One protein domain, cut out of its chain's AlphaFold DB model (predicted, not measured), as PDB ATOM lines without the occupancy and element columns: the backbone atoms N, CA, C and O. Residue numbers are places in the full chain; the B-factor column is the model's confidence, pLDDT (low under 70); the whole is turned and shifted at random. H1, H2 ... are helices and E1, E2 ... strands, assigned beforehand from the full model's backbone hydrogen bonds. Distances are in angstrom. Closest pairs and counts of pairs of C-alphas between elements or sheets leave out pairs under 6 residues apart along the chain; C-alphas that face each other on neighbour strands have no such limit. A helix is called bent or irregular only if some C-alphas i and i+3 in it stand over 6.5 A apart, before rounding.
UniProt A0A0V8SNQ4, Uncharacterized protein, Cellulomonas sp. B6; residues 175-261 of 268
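AT A GLANCE: This is residues 175 to 261 of the 268 residues of an uncharacterized protein of Cellulomonas sp. B6 (UniProt A0A0V8SNQ4). The domain is a small, nearly closed barrel made from one strongly curled sheet of five strands: E3 and E2 face E4 and E5 across it, and the long, bent strand E1 joins the two sides. The short helix H1 sits at one end of the barrel, and the longer helix H2 lies to one side, meeting the sheet only with residues 254 to 260. The printed part has 87 residues, with five named strands and two named helices in the order E1 E2 E3 H1 E4 E5 H2; the sheet's order is E3 E2 E1 E4 E5, all antiparallel, and the class is mixed. The whole is compact, with a radius of gyration of the C-alphas of 12.8 A and spans of 37 by 33 by 18 A.

HOW THE PARTS SIT: E1, residues 175 to 186, bends by 82 degrees at residue 183. It pairs in a staggered way, over residues 175 to 179 with E4, residues 221 to 225, and over 179 to 186 with E2, residues 192 to 199. N 177 and O 223 are 2.9 A apart, and N 182 and O 195 are 2.9 A apart. E3, residues 205 to 211, continues the meander E1 E2 E3, each strand the antiparallel neighbour of the one before; N 196 and O 208 are 2.8 A apart. E5, residues 237 to 239, forms a hairpin with E4, and N 222 and O 239 are 2.8 A apart. The sheet is strongly twisted and is a folded sheet, bent back on itself into two leaves: E3 E2 face E4 E5, with E1 as the hinge. The closest C-alphas of the edge strands E3 and E5, those of Thr 210 and Arg 237, are 7.6 A apart. H1, residues 214 to 217, is on the sheet at a height over the sheet of 6.4 A, over none of its strands; its closest C-alpha pair with E1 is Phe 217 and Val 181, 5.8 A. H2, residues 247 to 260, only grazes the sheet; the closest C-alphas of H2 and E1, those of Leu 257 and Trp 178, are 7.2 A apart. H1 and H2 are apart. Every O i to N i+4 pair in H2 is within hydrogen-bond range; H1 is too short for such a pair.

IN THESE COORDINATES: E1 begins at C-alpha 175 (144.603, 136.148, 149.295) and is 26.4 A long. E2 measures 22.2 A, E3 18.9 A and E4 12.7 A. H2 measures 19.8 A and ends at C-alpha 260 (156.307, 124.555, 144.566).

THE WHOLE: The two C-alphas farthest apart, those of Glu 188 and Ala 248, are 38.4 A apart. The printed part has no cut. The link from E4 to E5, 11 residues, is long. The mean pLDDT of the printed part is 93.9, and no printed residue is under 70.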
ATOM      1  N   ARG A 175     143.386 136.405 150.068       93.88
ATOM      2  CA  ARG A 175     144.603 136.148 149.295       93.88
ATOM      3  C   ARG A 175     144.447 134.891 148.454       93.88
ATOM      4  O   ARG A 175     143.623 134.032 148.750       93.88
ATOM      5  N   ALA A 176     145.221 134.822 147.375       93.88
ATOM      6  CA  ALA A 176     145.249 133.683 146.472       93.88
ATOM      7  C   ALA A 176     146.641 133.050 146.490       93.88
ATOM      8  O   ALA A 176     147.619 133.734 146.195       93.88
ATOM      9  N   ALA A 177     146.714 131.757 146.784       94.81
ATOM     10  CA  ALA A 177     147.912 130.941 146.620       94.81
ATOM     11  C   ALA A 177     147.640 129.825 145.613       94.81
ATOM     12  O   ALA A 177     146.508 129.362 145.479       94.81
ATOM     13  N   TRP A 178     148.664 129.406 144.874       95.56
ATOM     14  CA  TRP A 178     148.565 128.198 144.060       95.56
ATOM     15  C   TRP A 178     148.451 126.976 144.971       95.56
ATOM     16  O   TRP A 178     149.105 126.925 146.006       95.56
ATOM     17  N   ALA A 179     147.601 126.025 144.590       96.56
ATOM     18  CA  ALA A 179     147.267 124.892 145.434       96.56
ATOM     19  C   ALA A 179     147.131 123.598 144.632       96.56
ATOM     20  O   ALA A 179     146.733 123.614 143.461       96.56
ATOM     21  N   ARG A 180     147.404 122.475 145.296       96.75
ATOM     22  CA  ARG A 180     147.113 121.125 144.801       96.75
ATOM     23  C   ARG A 180     146.054 120.476 145.671       96.75
ATOM     24  O   ARG A 180     145.952 120.776 146.856       96.75
ATOM     25  N   VAL A 181     145.248 119.618 145.062       96.50
ATOM     26  CA  VAL A 181     144.113 118.972 145.722       96.50
ATOM     27  C   VAL A 181     144.355 117.466 145.716       96.50
ATOM     28  O   VAL A 181     144.642 116.904 144.660       96.50
ATOM     29  N   THR A 182     144.238 116.832 146.880       96.25
ATOM     30  CA  THR A 182     144.328 115.377 147.075       96.25
ATOM     31  C   THR A 182     143.072 114.841 147.752       96.25
ATOM     32  O   THR A 182     142.158 115.606 148.059       96.25
ATOM     33  N   ASP A 183     143.037 113.526 147.975       94.19
ATOM     34  CA  ASP A 183     142.031 112.836 148.791       94.19
ATOM     35  C   ASP A 183     140.603 113.111 148.322       94.19
ATOM     36  O   ASP A 183     139.816 113.771 148.999       94.19
ATOM     37  N   TYR A 184     140.287 112.626 147.118       95.38
ATOM     38  CA  TYR A 184     138.935 112.715 146.584       95.38
ATOM     39  C   TYR A 184     137.972 111.968 147.502       95.38
ATOM     40  O   TYR A 184     138.074 110.753 147.665       95.38
ATOM     41  N   ASP A 185     137.009 112.700 148.041       96.44
ATOM     42  CA  ASP A 185     135.946 112.146 148.860       96.44
ATOM     43  C   ASP A 185     134.623 112.853 148.537       96.44
ATOM     44  O   ASP A 185     134.588 113.868 147.837       96.44
ATOM     45  N   THR A 186     133.502 112.295 148.974       95.56
ATOM     46  CA  THR A 186     132.173 112.881 148.772       95.56
ATOM     47  C   THR A 186     131.428 112.888 150.095       95.56
ATOM     48  O   THR A 186     131.350 111.865 150.765       95.56
ATOM     49  N   ASP A 187     130.897 114.046 150.483       94.38
ATOM     50  CA  ASP A 187     130.108 114.157 151.706       94.38
ATOM     51  C   ASP A 187     128.695 113.573 151.542       94.38
ATOM     52  O   ASP A 187     128.249 113.237 150.443       94.38
ATOM     53  N   GLU A 188     127.956 113.489 152.649       94.50
ATOM     54  CA  GLU A 188     126.573 112.992 152.673       94.50
ATOM     55  C   GLU A 188     125.618 113.796 151.771       94.50
ATOM     56  O   GLU A 188     124.579 113.293 151.354       94.50
ATOM     57  N   GLN A 189     125.965 115.044 151.438       94.06
ATOM     58  CA  GLN A 189     125.180 115.913 150.559       94.06
ATOM     59  C   GLN A 189     125.610 115.805 149.086       94.06
ATOM     60  O   GLN A 189     125.160 116.596 148.251       94.06
ATOM     61  N   GLY A 190     126.487 114.856 148.748       93.44
ATOM     62  CA  GLY A 190     126.992 114.659 147.392       93.44
ATOM     63  C   GLY A 190     127.993 115.727 146.944       93.44
ATOM     64  O   GLY A 190     128.293 115.834 145.751       93.44
ATOM     65  N   ARG A 191     128.503 116.558 147.860       94.38
ATOM     66  CA  ARG A 191     129.529 117.558 147.555       94.38
ATOM     67  C   ARG A 191     130.896 116.899 147.609       94.38
ATOM     68  O   ARG A 191     131.204 116.116 148.500       94.38
ATOM     69  N   VAL A 192     131.739 117.265 146.655       96.12
ATOM     70  CA  VAL A 192     133.091 116.721 146.563       96.12
ATOM     71  C   VAL A 192     133.984 117.399 147.603       96.12
ATOM     72  O   VAL A 192     134.137 118.624 147.600       96.12
ATOM     73  N   LEU A 193     134.568 116.596 148.484       96.81
ATOM     74  CA  LEU A 193     135.594 117.000 149.432       96.81
ATOM     75  C   LEU A 193     136.979 116.700 148.853       96.81
ATOM     76  O   LEU A 193     137.163 115.768 148.071       96.81
ATOM     77  N   GLY A 194     137.954 117.512 149.244       96.62
ATOM     78  CA  GLY A 194     139.359 117.272 148.950       96.62
ATOM     79  C   GLY A 194     140.259 117.978 149.952       96.62
ATOM     80  O   GLY A 194     139.863 118.972 150.573       96.62
ATOM     81  N   THR A 195     141.474 117.471 150.104       97.56
ATOM     82  CA  THR A 195     142.520 118.098 150.912       97.56
ATOM     83  C   THR A 195     143.307 119.068 150.044       97.56
ATOM     84  O   THR A 195     143.922 118.683 149.051       97.56
ATOM     85  N   LEU A 196     143.272 120.349 150.395       97.19
ATOM     86  CA  LEU A 196     143.969 121.413 149.690       97.19
ATOM     87  C   LEU A 196     145.336 121.655 150.336       97.19
ATOM     88  O   LEU A 196     145.403 121.993 151.514       97.19
ATOM     89  N   HIS A 197     146.399 121.533 149.547       97.69
ATOM     90  CA  HIS A 197     147.777 121.832 149.939       97.69
ATOM     91  C   HIS A 197     148.208 123.126 149.262       97.69
ATOM     92  O   HIS A 197     148.121 123.229 148.034       97.69
ATOM     93  N   PHE A 198     148.647 124.116 150.033       97.44
ATOM     94  CA  PHE A 198     149.140 125.386 149.501       97.44
ATOM     95  C   PHE A 198     150.137 126.036 150.457       97.44
ATOM     96  O   PHE A 198     150.050 125.836 151.665       97.44
ATOM     97  N   ASP A 199     151.024 126.865 149.912       96.50
ATOM     98  CA  ASP A 199     151.884 127.735 150.713       96.50
ATOM     99  C   ASP A 199     151.299 129.142 150.730       96.50
ATOM    100  O   ASP A 199     150.900 129.684 149.688       96.50
ATOM    101  N   ASP A 200     151.223 129.736 151.912       95.19
ATOM    102  CA  ASP A 200     150.725 131.089 152.069       95.19
ATOM    103  C   ASP A 200     151.737 132.146 151.571       95.19
ATOM    104  O   ASP A 200     152.761 131.859 150.944       95.19
ATOM    105  N   ALA A 201     151.430 133.423 151.800       91.00
ATOM    106  CA  ALA A 201     152.311 134.519 151.397       91.00
ATOM    107  C   ALA A 201     153.613 134.597 152.220       91.00
ATOM    108  O   ALA A 201     154.540 135.283 151.798       91.00
ATOM    109  N   GLN A 202     153.663 133.946 153.384       93.06
ATOM    110  CA  GLN A 202     154.825 133.865 154.268       93.06
ATOM    111  C   GLN A 202     155.664 132.605 153.997       93.06
ATOM    112  O   GLN A 202     156.738 132.458 154.573       93.06
ATOM    113  N   GLY A 203     155.205 131.726 153.099       92.75
ATOM    114  CA  GLY A 203     155.846 130.446 152.803       92.75
ATOM    115  C   GLY A 203     155.490 129.343 153.801       92.75
ATOM    116  O   GLY A 203     156.137 128.300 153.802       92.75
ATOM    117  N   VAL A 204     154.481 129.555 154.650       96.31
ATOM    118  CA  VAL A 204     153.964 128.534 155.563       96.31
ATOM    119  C   VAL A 204     153.053 127.597 154.783       96.31
ATOM    120  O   VAL A 204     152.166 128.034 154.045       96.31
ATOM    121  N   ARG A 205     153.282 126.294 154.943       96.31
ATOM    122  CA  ARG A 205     152.507 125.254 154.271       96.31
ATOM    123  C   ARG A 205     151.241 124.929 155.056       96.31
ATOM    124  O   ARG A 205     151.307 124.616 156.242       96.31
ATOM    125  N   HIS A 206     150.113 124.921 154.358       97.12
ATOM    126  CA  HIS A 206     148.798 124.619 154.909       97.12
ATOM    127  C   HIS A 206     148.165 123.417 154.214       97.12
ATOM    128  O   HIS A 206     148.275 123.248 152.994       97.12
ATOM    129  N   THR A 207     147.453 122.620 155.010       97.50
ATOM    130  CA  THR A 207     146.737 121.422 154.569       97.50
ATOM    131  C   THR A 207     145.310 121.494 155.092       97.50
ATOM    132  O   THR A 207     145.063 121.282 156.277       97.50
ATOM    133  N   VAL A 208     144.357 121.812 154.214       97.69
ATOM    134  CA  VAL A 208     142.977 122.117 154.615       97.69
ATOM    135  C   VAL A 208     141.994 121.241 153.850       97.69
ATOM    136  O   VAL A 208     141.881 121.341 152.629       97.69
ATOM    137  N   ARG A 209     141.231 120.409 154.562       97.12
ATOM    138  CA  ARG A 209     140.139 119.625 153.968       97.12
ATOM    139  C   ARG A 209     138.911 120.510 153.779       97.12
ATOM    140  O   ARG A 209     138.397 121.072 154.742       97.12
ATOM    141  N   THR A 210     138.443 120.666 152.545       96.50
ATOM    142  CA  THR A 210     137.314 121.552 152.221       96.50
ATOM    143  C   THR A 210     136.520 121.045 151.017       96.50
ATOM    144  O   THR A 210     136.895 120.071 150.366       96.50
ATOM    145  N   VAL A 211     135.403 121.710 150.714       95.81
ATOM    146  CA  VAL A 211     134.606 121.433 149.515       95.81
ATOM    147  C   VAL A 211     135.335 121.991 148.299       95.81
ATOM    148  O   VAL A 211     135.624 123.191 148.219       95.81
ATOM    149  N   VAL A 212     135.593 121.128 147.323       95.94
ATOM    150  CA  VAL A 212     136.344 121.468 146.116       95.94
ATOM    151  C   VAL A 212     135.511 121.163 144.870       95.94
ATOM    152  O   VAL A 212     134.786 120.171 144.820       95.94
ATOM    153  N   PRO A 213     135.571 121.994 143.818       94.31
ATOM    154  CA  PRO A 213     134.937 121.642 142.559       94.31
ATOM    155  C   PRO A 213     135.662 120.436 141.951       94.31
ATOM    156  O   PRO A 213     136.889 120.403 141.934       94.31
ATOM    157  N   ARG A 214     134.923 119.478 141.375       94.44
ATOM    158  CA  ARG A 214     135.495 118.252 140.780       94.44
ATOM    159  C   ARG A 214     136.618 118.527 139.773       94.44
ATOM    160  O   ARG A 214     137.548 117.740 139.650       94.44
ATOM    161  N   GLN A 215     136.564 119.655 139.063       93.81
ATOM    162  CA  GLN A 215     137.616 120.023 138.114       93.81
ATOM    163  C   GLN A 215     138.962 120.342 138.792       93.81
ATOM    164  O   GLN A 215     139.983 120.249 138.124       93.81
ATOM    165  N   ALA A 216     138.987 120.690 140.083       94.56
ATOM    166  CA  ALA A 216     140.211 121.033 140.816       94.56
ATOM    167  C   ALA A 216     141.200 119.862 140.947       94.56
ATOM    168  O   ALA A 216     142.383 120.102 141.152       94.56
ATOM    169  N   PHE A 217     140.738 118.621 140.778       94.62
ATOM    170  CA  PHE A 217     141.604 117.437 140.730       94.62
ATOM    171  C   PHE A 217     142.309 117.261 139.380       94.62
ATOM    172  O   PHE A 217     143.332 116.596 139.301       94.62
ATOM    173  N   ALA A 218     141.763 117.842 138.309       92.38
ATOM    174  CA  ALA A 218     142.280 117.681 136.949       92.38
ATOM    175  C   ALA A 218     143.064 118.902 136.449       92.38
ATOM    176  O   ALA A 218     143.709 118.832 135.405       92.38
ATOM    177  N   VAL A 219     142.963 120.048 137.129       92.06
ATOM    178  CA  VAL A 219     143.647 121.279 136.722       92.06
ATOM    179  C   VAL A 219     144.255 122.013 137.917       92.06
ATOM    180  O   VAL A 219     143.660 121.991 138.994       92.06
ATOM    181  N   PRO A 220     145.372 122.743 137.721       92.12
ATOM    182  CA  PRO A 220     145.949 123.614 138.742       92.12
ATOM    183  C   PRO A 220     144.904 124.533 139.387       92.12
ATOM    184  O   PRO A 220     144.240 125.314 138.689       92.12
ATOM    185  N   ALA A 221     144.779 124.450 140.710       95.25
ATOM    186  CA  ALA A 221     143.813 125.198 141.502       95.25
ATOM    187  C   ALA A 221     144.488 126.335 142.287       95.25
ATOM    188  O   ALA A 221     145.712 126.416 142.390       95.25
ATOM    189  N   GLN A 222     143.680 127.241 142.831       95.62
ATOM    190  CA  GLN A 222     144.133 128.274 143.756       95.62
ATOM    191  C   GLN A 222     143.341 128.219 145.060       95.62
ATOM    192  O   GLN A 222     142.111 128.194 145.039       95.62
ATOM    193  N   ALA A 223     144.050 128.261 146.182       96.75
ATOM    194  CA  ALA A 223     143.480 128.483 147.498       96.75
ATOM    195  C   ALA A 223     143.167 129.971 147.664       96.75
ATOM    196  O   ALA A 223     144.059 130.816 147.580       96.75
ATOM    197  N   LEU A 224     141.896 130.296 147.889       96.50
ATOM    198  CA  LEU A 224     141.432 131.621 148.282       96.50
ATOM    199  C   LEU A 224     141.187 131.610 149.790       96.50
ATOM    200  O   LEU A 224     140.158 131.099 150.243       96.50
ATOM    201  N   TYR A 225     142.131 132.163 150.548       96.12
ATOM    202  CA  TYR A 225     142.178 132.054 152.007       96.12
ATOM    203  C   TYR A 225     142.146 133.424 152.695       96.12
ATOM    204  O   TYR A 225     142.458 134.463 152.103       96.12
ATOM    205  N   ASP A 226     141.707 133.413 153.953       95.88
ATOM    206  CA  ASP A 226     141.769 134.555 154.864       95.88
ATOM    207  C   ASP A 226     143.169 134.572 155.502       95.88
ATOM    208  O   ASP A 226     143.514 133.606 156.182       95.88
ATOM    209  N   PRO A 227     143.999 135.612 155.292       94.50
ATOM    210  CA  PRO A 227     145.364 135.628 155.816       94.50
ATOM    211  C   PRO A 227     145.429 135.624 157.348       94.50
ATOM    212  O   PRO A 227     146.460 135.257 157.894       94.50
ATOM    213  N   ALA A 228     144.357 136.011 158.047       95.38
ATOM    214  CA  ALA A 228     144.313 135.942 159.507       95.38
ATOM    215  C   ALA A 228     144.032 134.520 160.026       95.38
ATOM    216  O   ALA A 228     144.316 134.222 161.183       95.38
ATOM    217  N   ARG A 229     143.426 133.659 159.196       95.06
ATOM    218  CA  ARG A 229     143.025 132.284 159.532       95.06
ATOM    219  C   ARG A 229     143.169 131.370 158.308       95.06
ATOM    220  O   ARG A 229     142.153 130.969 157.730       95.06
ATOM    221  N   PRO A 230     144.407 131.062 157.887       94.88
ATOM    222  CA  PRO A 230     144.656 130.285 156.673       94.88
ATOM    223  C   PRO A 230     144.138 128.838 156.758       94.88
ATOM    224  O   PRO A 230     143.712 128.301 155.738       94.88
ATOM    225  N   ASP A 231     144.081 128.250 157.958       96.00
ATOM    226  CA  ASP A 231     143.659 126.855 158.185       96.00
ATOM    227  C   ASP A 231     142.141 126.656 158.363       96.00
ATOM    228  O   ASP A 231     141.659 125.530 158.490       96.00
ATOM    229  N   ASP A 232     141.351 127.734 158.378       95.69
ATOM    230  CA  ASP A 232     139.903 127.639 158.590       95.69
ATOM    231  C   ASP A 232     139.200 127.119 157.321       95.69
ATOM    232  O   ASP A 232     138.946 127.861 156.365       95.69
ATOM    233  N   ALA A 233     138.831 125.834 157.325       93.69
ATOM    234  CA  ALA A 233     138.155 125.153 156.219       93.69
ATOM    235  C   ALA A 233     136.854 125.830 155.759       93.69
ATOM    236  O   ALA A 233     136.518 125.779 154.569       93.69
ATOM    237  N   ALA A 234     136.128 126.500 156.663       92.75
ATOM    238  CA  ALA A 234     134.908 127.226 156.317       92.75
ATOM    239  C   ALA A 234     135.220 128.513 155.539       92.75
ATOM    240  O   ALA A 234     134.403 128.971 154.726       92.75
ATOM    241  N   ARG A 235     136.415 129.076 155.753       92.12
ATOM    242  CA  ARG A 235     136.918 130.278 155.085       92.12
ATOM    243  C   ARG A 235     137.734 129.971 153.848       92.12
ATOM    244  O   ARG A 235     137.725 130.807 152.955       92.12
ATOM    245  N   VAL A 236     138.366 128.814 153.718       95.06
ATOM    246  CA  VAL A 236     139.075 128.465 152.484       95.06
ATOM    247  C   VAL A 236     138.077 128.184 151.352       95.06
ATOM    248  O   VAL A 236     137.009 127.590 151.529       95.06
ATOM    249  N   ARG A 237     138.385 128.698 150.159       95.12
ATOM    250  CA  ARG A 237     137.635 128.441 148.921       95.12
ATOM    251  C   ARG A 237     138.602 128.077 147.810       95.12
ATOM    252  O   ARG A 237     139.716 128.586 147.771       95.12
ATOM    253  N   VAL A 238     138.153 127.254 146.871       95.19
ATOM    254  CA  VAL A 238     138.959 126.865 145.713       95.19
ATOM    255  C   VAL A 238     138.563 127.686 144.491       95.19
ATOM    256  O   VAL A 238     137.425 127.627 144.028       95.19
ATOM    257  N   GLY A 239     139.516 128.457 143.969       93.81
ATOM    258  CA  GLY A 239     139.417 129.146 142.688       93.81
ATOM    259  C   GLY A 239     140.055 128.325 141.570       93.81
ATOM    260  O   GLY A 239     141.104 127.711 141.751       93.81
ATOM    261  N   LEU A 240     139.445 128.337 140.386       92.81
ATOM    262  CA  LEU A 240     139.974 127.688 139.188       92.81
ATOM    263  C   LEU A 240     140.397 128.761 138.179       92.81
ATOM    264  O   LEU A 240     139.547 129.257 137.428       92.81
ATOM    265  N   PRO A 241     141.684 129.148 138.149       87.81
ATOM    266  CA  PRO A 241     142.153 130.173 137.232       87.81
ATOM    267  C   PRO A 241     141.995 129.737 135.771       87.81
ATOM    268  O   PRO A 241     141.888 128.551 135.442       87.81
ATOM    269  N   VAL A 242     141.981 130.727 134.877       84.62
ATOM    270  CA  VAL A 242     141.955 130.481 133.433       84.62
ATOM    271  C   VAL A 242     143.223 129.728 133.043       84.62
ATOM    272  O   VAL A 242     144.328 130.254 133.161       84.62
ATOM    273  N   GLN A 243     143.038 128.491 132.587       85.62
ATOM    274  CA  GLN A 243     144.128 127.636 132.131       85.62
ATOM    275  C   GLN A 243     144.732 128.179 130.827       85.62
ATOM    276  O   GLN A 243     143.965 128.655 129.976       85.62
ATOM    277  N   PRO A 244     146.061 128.072 130.640       84.38
ATOM    278  CA  PRO A 244     146.716 128.380 129.377       84.38
ATOM    279  C   PRO A 244     146.075 127.632 128.203       84.38
ATOM    280  O   PRO A 244     145.615 126.498 128.347       84.38
ATOM    281  N   LEU A 245     146.058 128.270 127.030       82.50
ATOM    282  CA  LEU A 245     145.471 127.684 125.820       82.50
ATOM    283  C   LEU A 245     146.313 126.522 125.272       82.50
ATOM    284  O   LEU A 245     145.761 125.562 124.742       82.50
ATOM    285  N   THR A 246     147.639 126.577 125.420       87.25
ATOM    286  CA  THR A 246     148.547 125.561 124.873       87.25
ATOM    287  C   THR A 246     148.810 124.436 125.875       87.25
ATOM    288  O   THR A 246     148.845 124.651 127.088       87.25
ATOM    289  N   ALA A 247     148.984 123.209 125.376       90.25
ATOM    290  CA  ALA A 247     149.318 122.048 126.208       90.25
ATOM    291  C   ALA A 247     150.686 122.211 126.890       90.25
ATOM    292  O   ALA A 247     150.785 122.004 128.094       90.25
ATOM    293  N   ALA A 248     151.694 122.691 126.155       89.12
ATOM    294  CA  ALA A 248     153.028 122.947 126.694       89.12
ATOM    295  C   ALA A 248     152.997 123.917 127.886       89.12
ATOM    296  O   ALA A 248     153.552 123.619 128.937       89.12
ATOM    297  N   ALA A 249     152.270 125.037 127.782       88.19
ATOM    298  CA  ALA A 249     152.169 125.986 128.894       88.19
ATOM    299  C   ALA A 249     151.439 125.395 130.110       88.19
ATOM    300  O   ALA A 249     151.795 125.714 131.241       88.19
ATOM    301  N   ARG A 250     150.442 124.523 129.889       90.75
ATOM    302  CA  ARG A 250     149.772 123.786 130.973       90.75
ATOM    303  C   ARG A 250     150.733 122.829 131.676       90.75
ATOM    304  O   ARG A 250     150.785 122.844 132.897       90.75
ATOM    305  N   GLN A 251     151.531 122.073 130.923       91.69
ATOM    306  CA  GLN A 251     152.542 121.167 131.479       91.69
ATOM    307  C   GLN A 251     153.619 121.924 132.261       91.69
ATOM    308  O   GLN A 251     153.952 121.532 133.373       91.69
ATOM    309  N   THR A 252     154.128 123.044 131.732       91.25
ATOM    310  CA  THR A 252     155.096 123.885 132.454       91.25
ATOM    311  C   THR A 252     154.509 124.416 133.760       91.25
ATOM    312  O   THR A 252     155.177 124.401 134.790       91.25
ATOM    313  N   GLN A 253     153.254 124.868 133.733       91.31
ATOM    314  CA  GLN A 253     152.558 125.341 134.924       91.31
ATOM    315  C   GLN A 253     152.350 124.220 135.949       91.31
ATOM    316  O   GLN A 253     152.518 124.447 137.144       91.31
ATOM    317  N   GLU A 254     151.994 123.022 135.492       92.38
ATOM    318  CA  GLU A 254     151.831 121.853 136.349       92.38
ATOM    319  C   GLU A 254     153.161 121.431 136.980       92.38
ATOM    320  O   GLU A 254     153.215 121.268 138.195       92.38
ATOM    321  N   LYS A 255     154.249 121.347 136.200       91.88
ATOM    322  CA  LYS A 255     155.598 121.061 136.718       91.88
ATOM    323  C   LYS A 255     156.007 122.090 137.773       91.88
ATOM    324  O   LYS A 255     156.413 121.716 138.867       91.88
ATOM    325  N   ALA A 256     155.821 123.379 137.488       91.50
ATOM    326  CA  ALA A 256     156.118 124.446 138.444       91.50
ATOM    327  C   ALA A 256     155.285 124.333 139.727       91.50
ATOM    328  O   ALA A 256     155.783 124.610 140.814       91.50
ATOM    329  N   LEU A 257     154.026 123.905 139.616       93.31
ATOM    330  CA  LEU A 257     153.172 123.677 140.774       93.31
ATOM    331  C   LEU A 257     153.623 122.466 141.603       93.31
ATOM    332  O   LEU A 257     153.548 122.538 142.825       93.31
ATOM    333  N   ARG A 258     154.087 121.384 140.965       93.50
ATOM    334  CA  ARG A 258     154.616 120.199 141.661       93.50
ATOM    335  C   ARG A 258     155.872 120.528 142.459       93.50
ATOM    336  O   ARG A 258     155.949 120.159 143.622       93.50
ATOM    337  N   VAL A 259     156.790 121.290 141.862       92.12
ATOM    338  CA  VAL A 259     158.005 121.764 142.546       92.12
ATOM    339  C   VAL A 259     157.653 122.683 143.715       92.12
ATOM    340  O   VAL A 259     158.216 122.553 144.795       92.12
ATOM    341  N   ARG A 260     156.696 123.599 143.522       90.69
ATOM    342  CA  ARG A 260     156.307 124.555 144.566       90.69
ATOM    343  C   ARG A 260     155.559 123.899 145.725       90.69
ATOM    344  O   ARG A 260     155.836 124.221 146.867       90.69
ATOM    345  N   VAL A 261     154.612 123.013 145.427       93.69
ATOM    346  CA  VAL A 261     153.772 122.333 146.422       93.69
ATOM    347  C   VAL A 261     153.968 120.821 146.262       93.69
ATOM    348  O   VAL A 261     153.132 120.152 145.635       93.69
TER     349      VAL A 261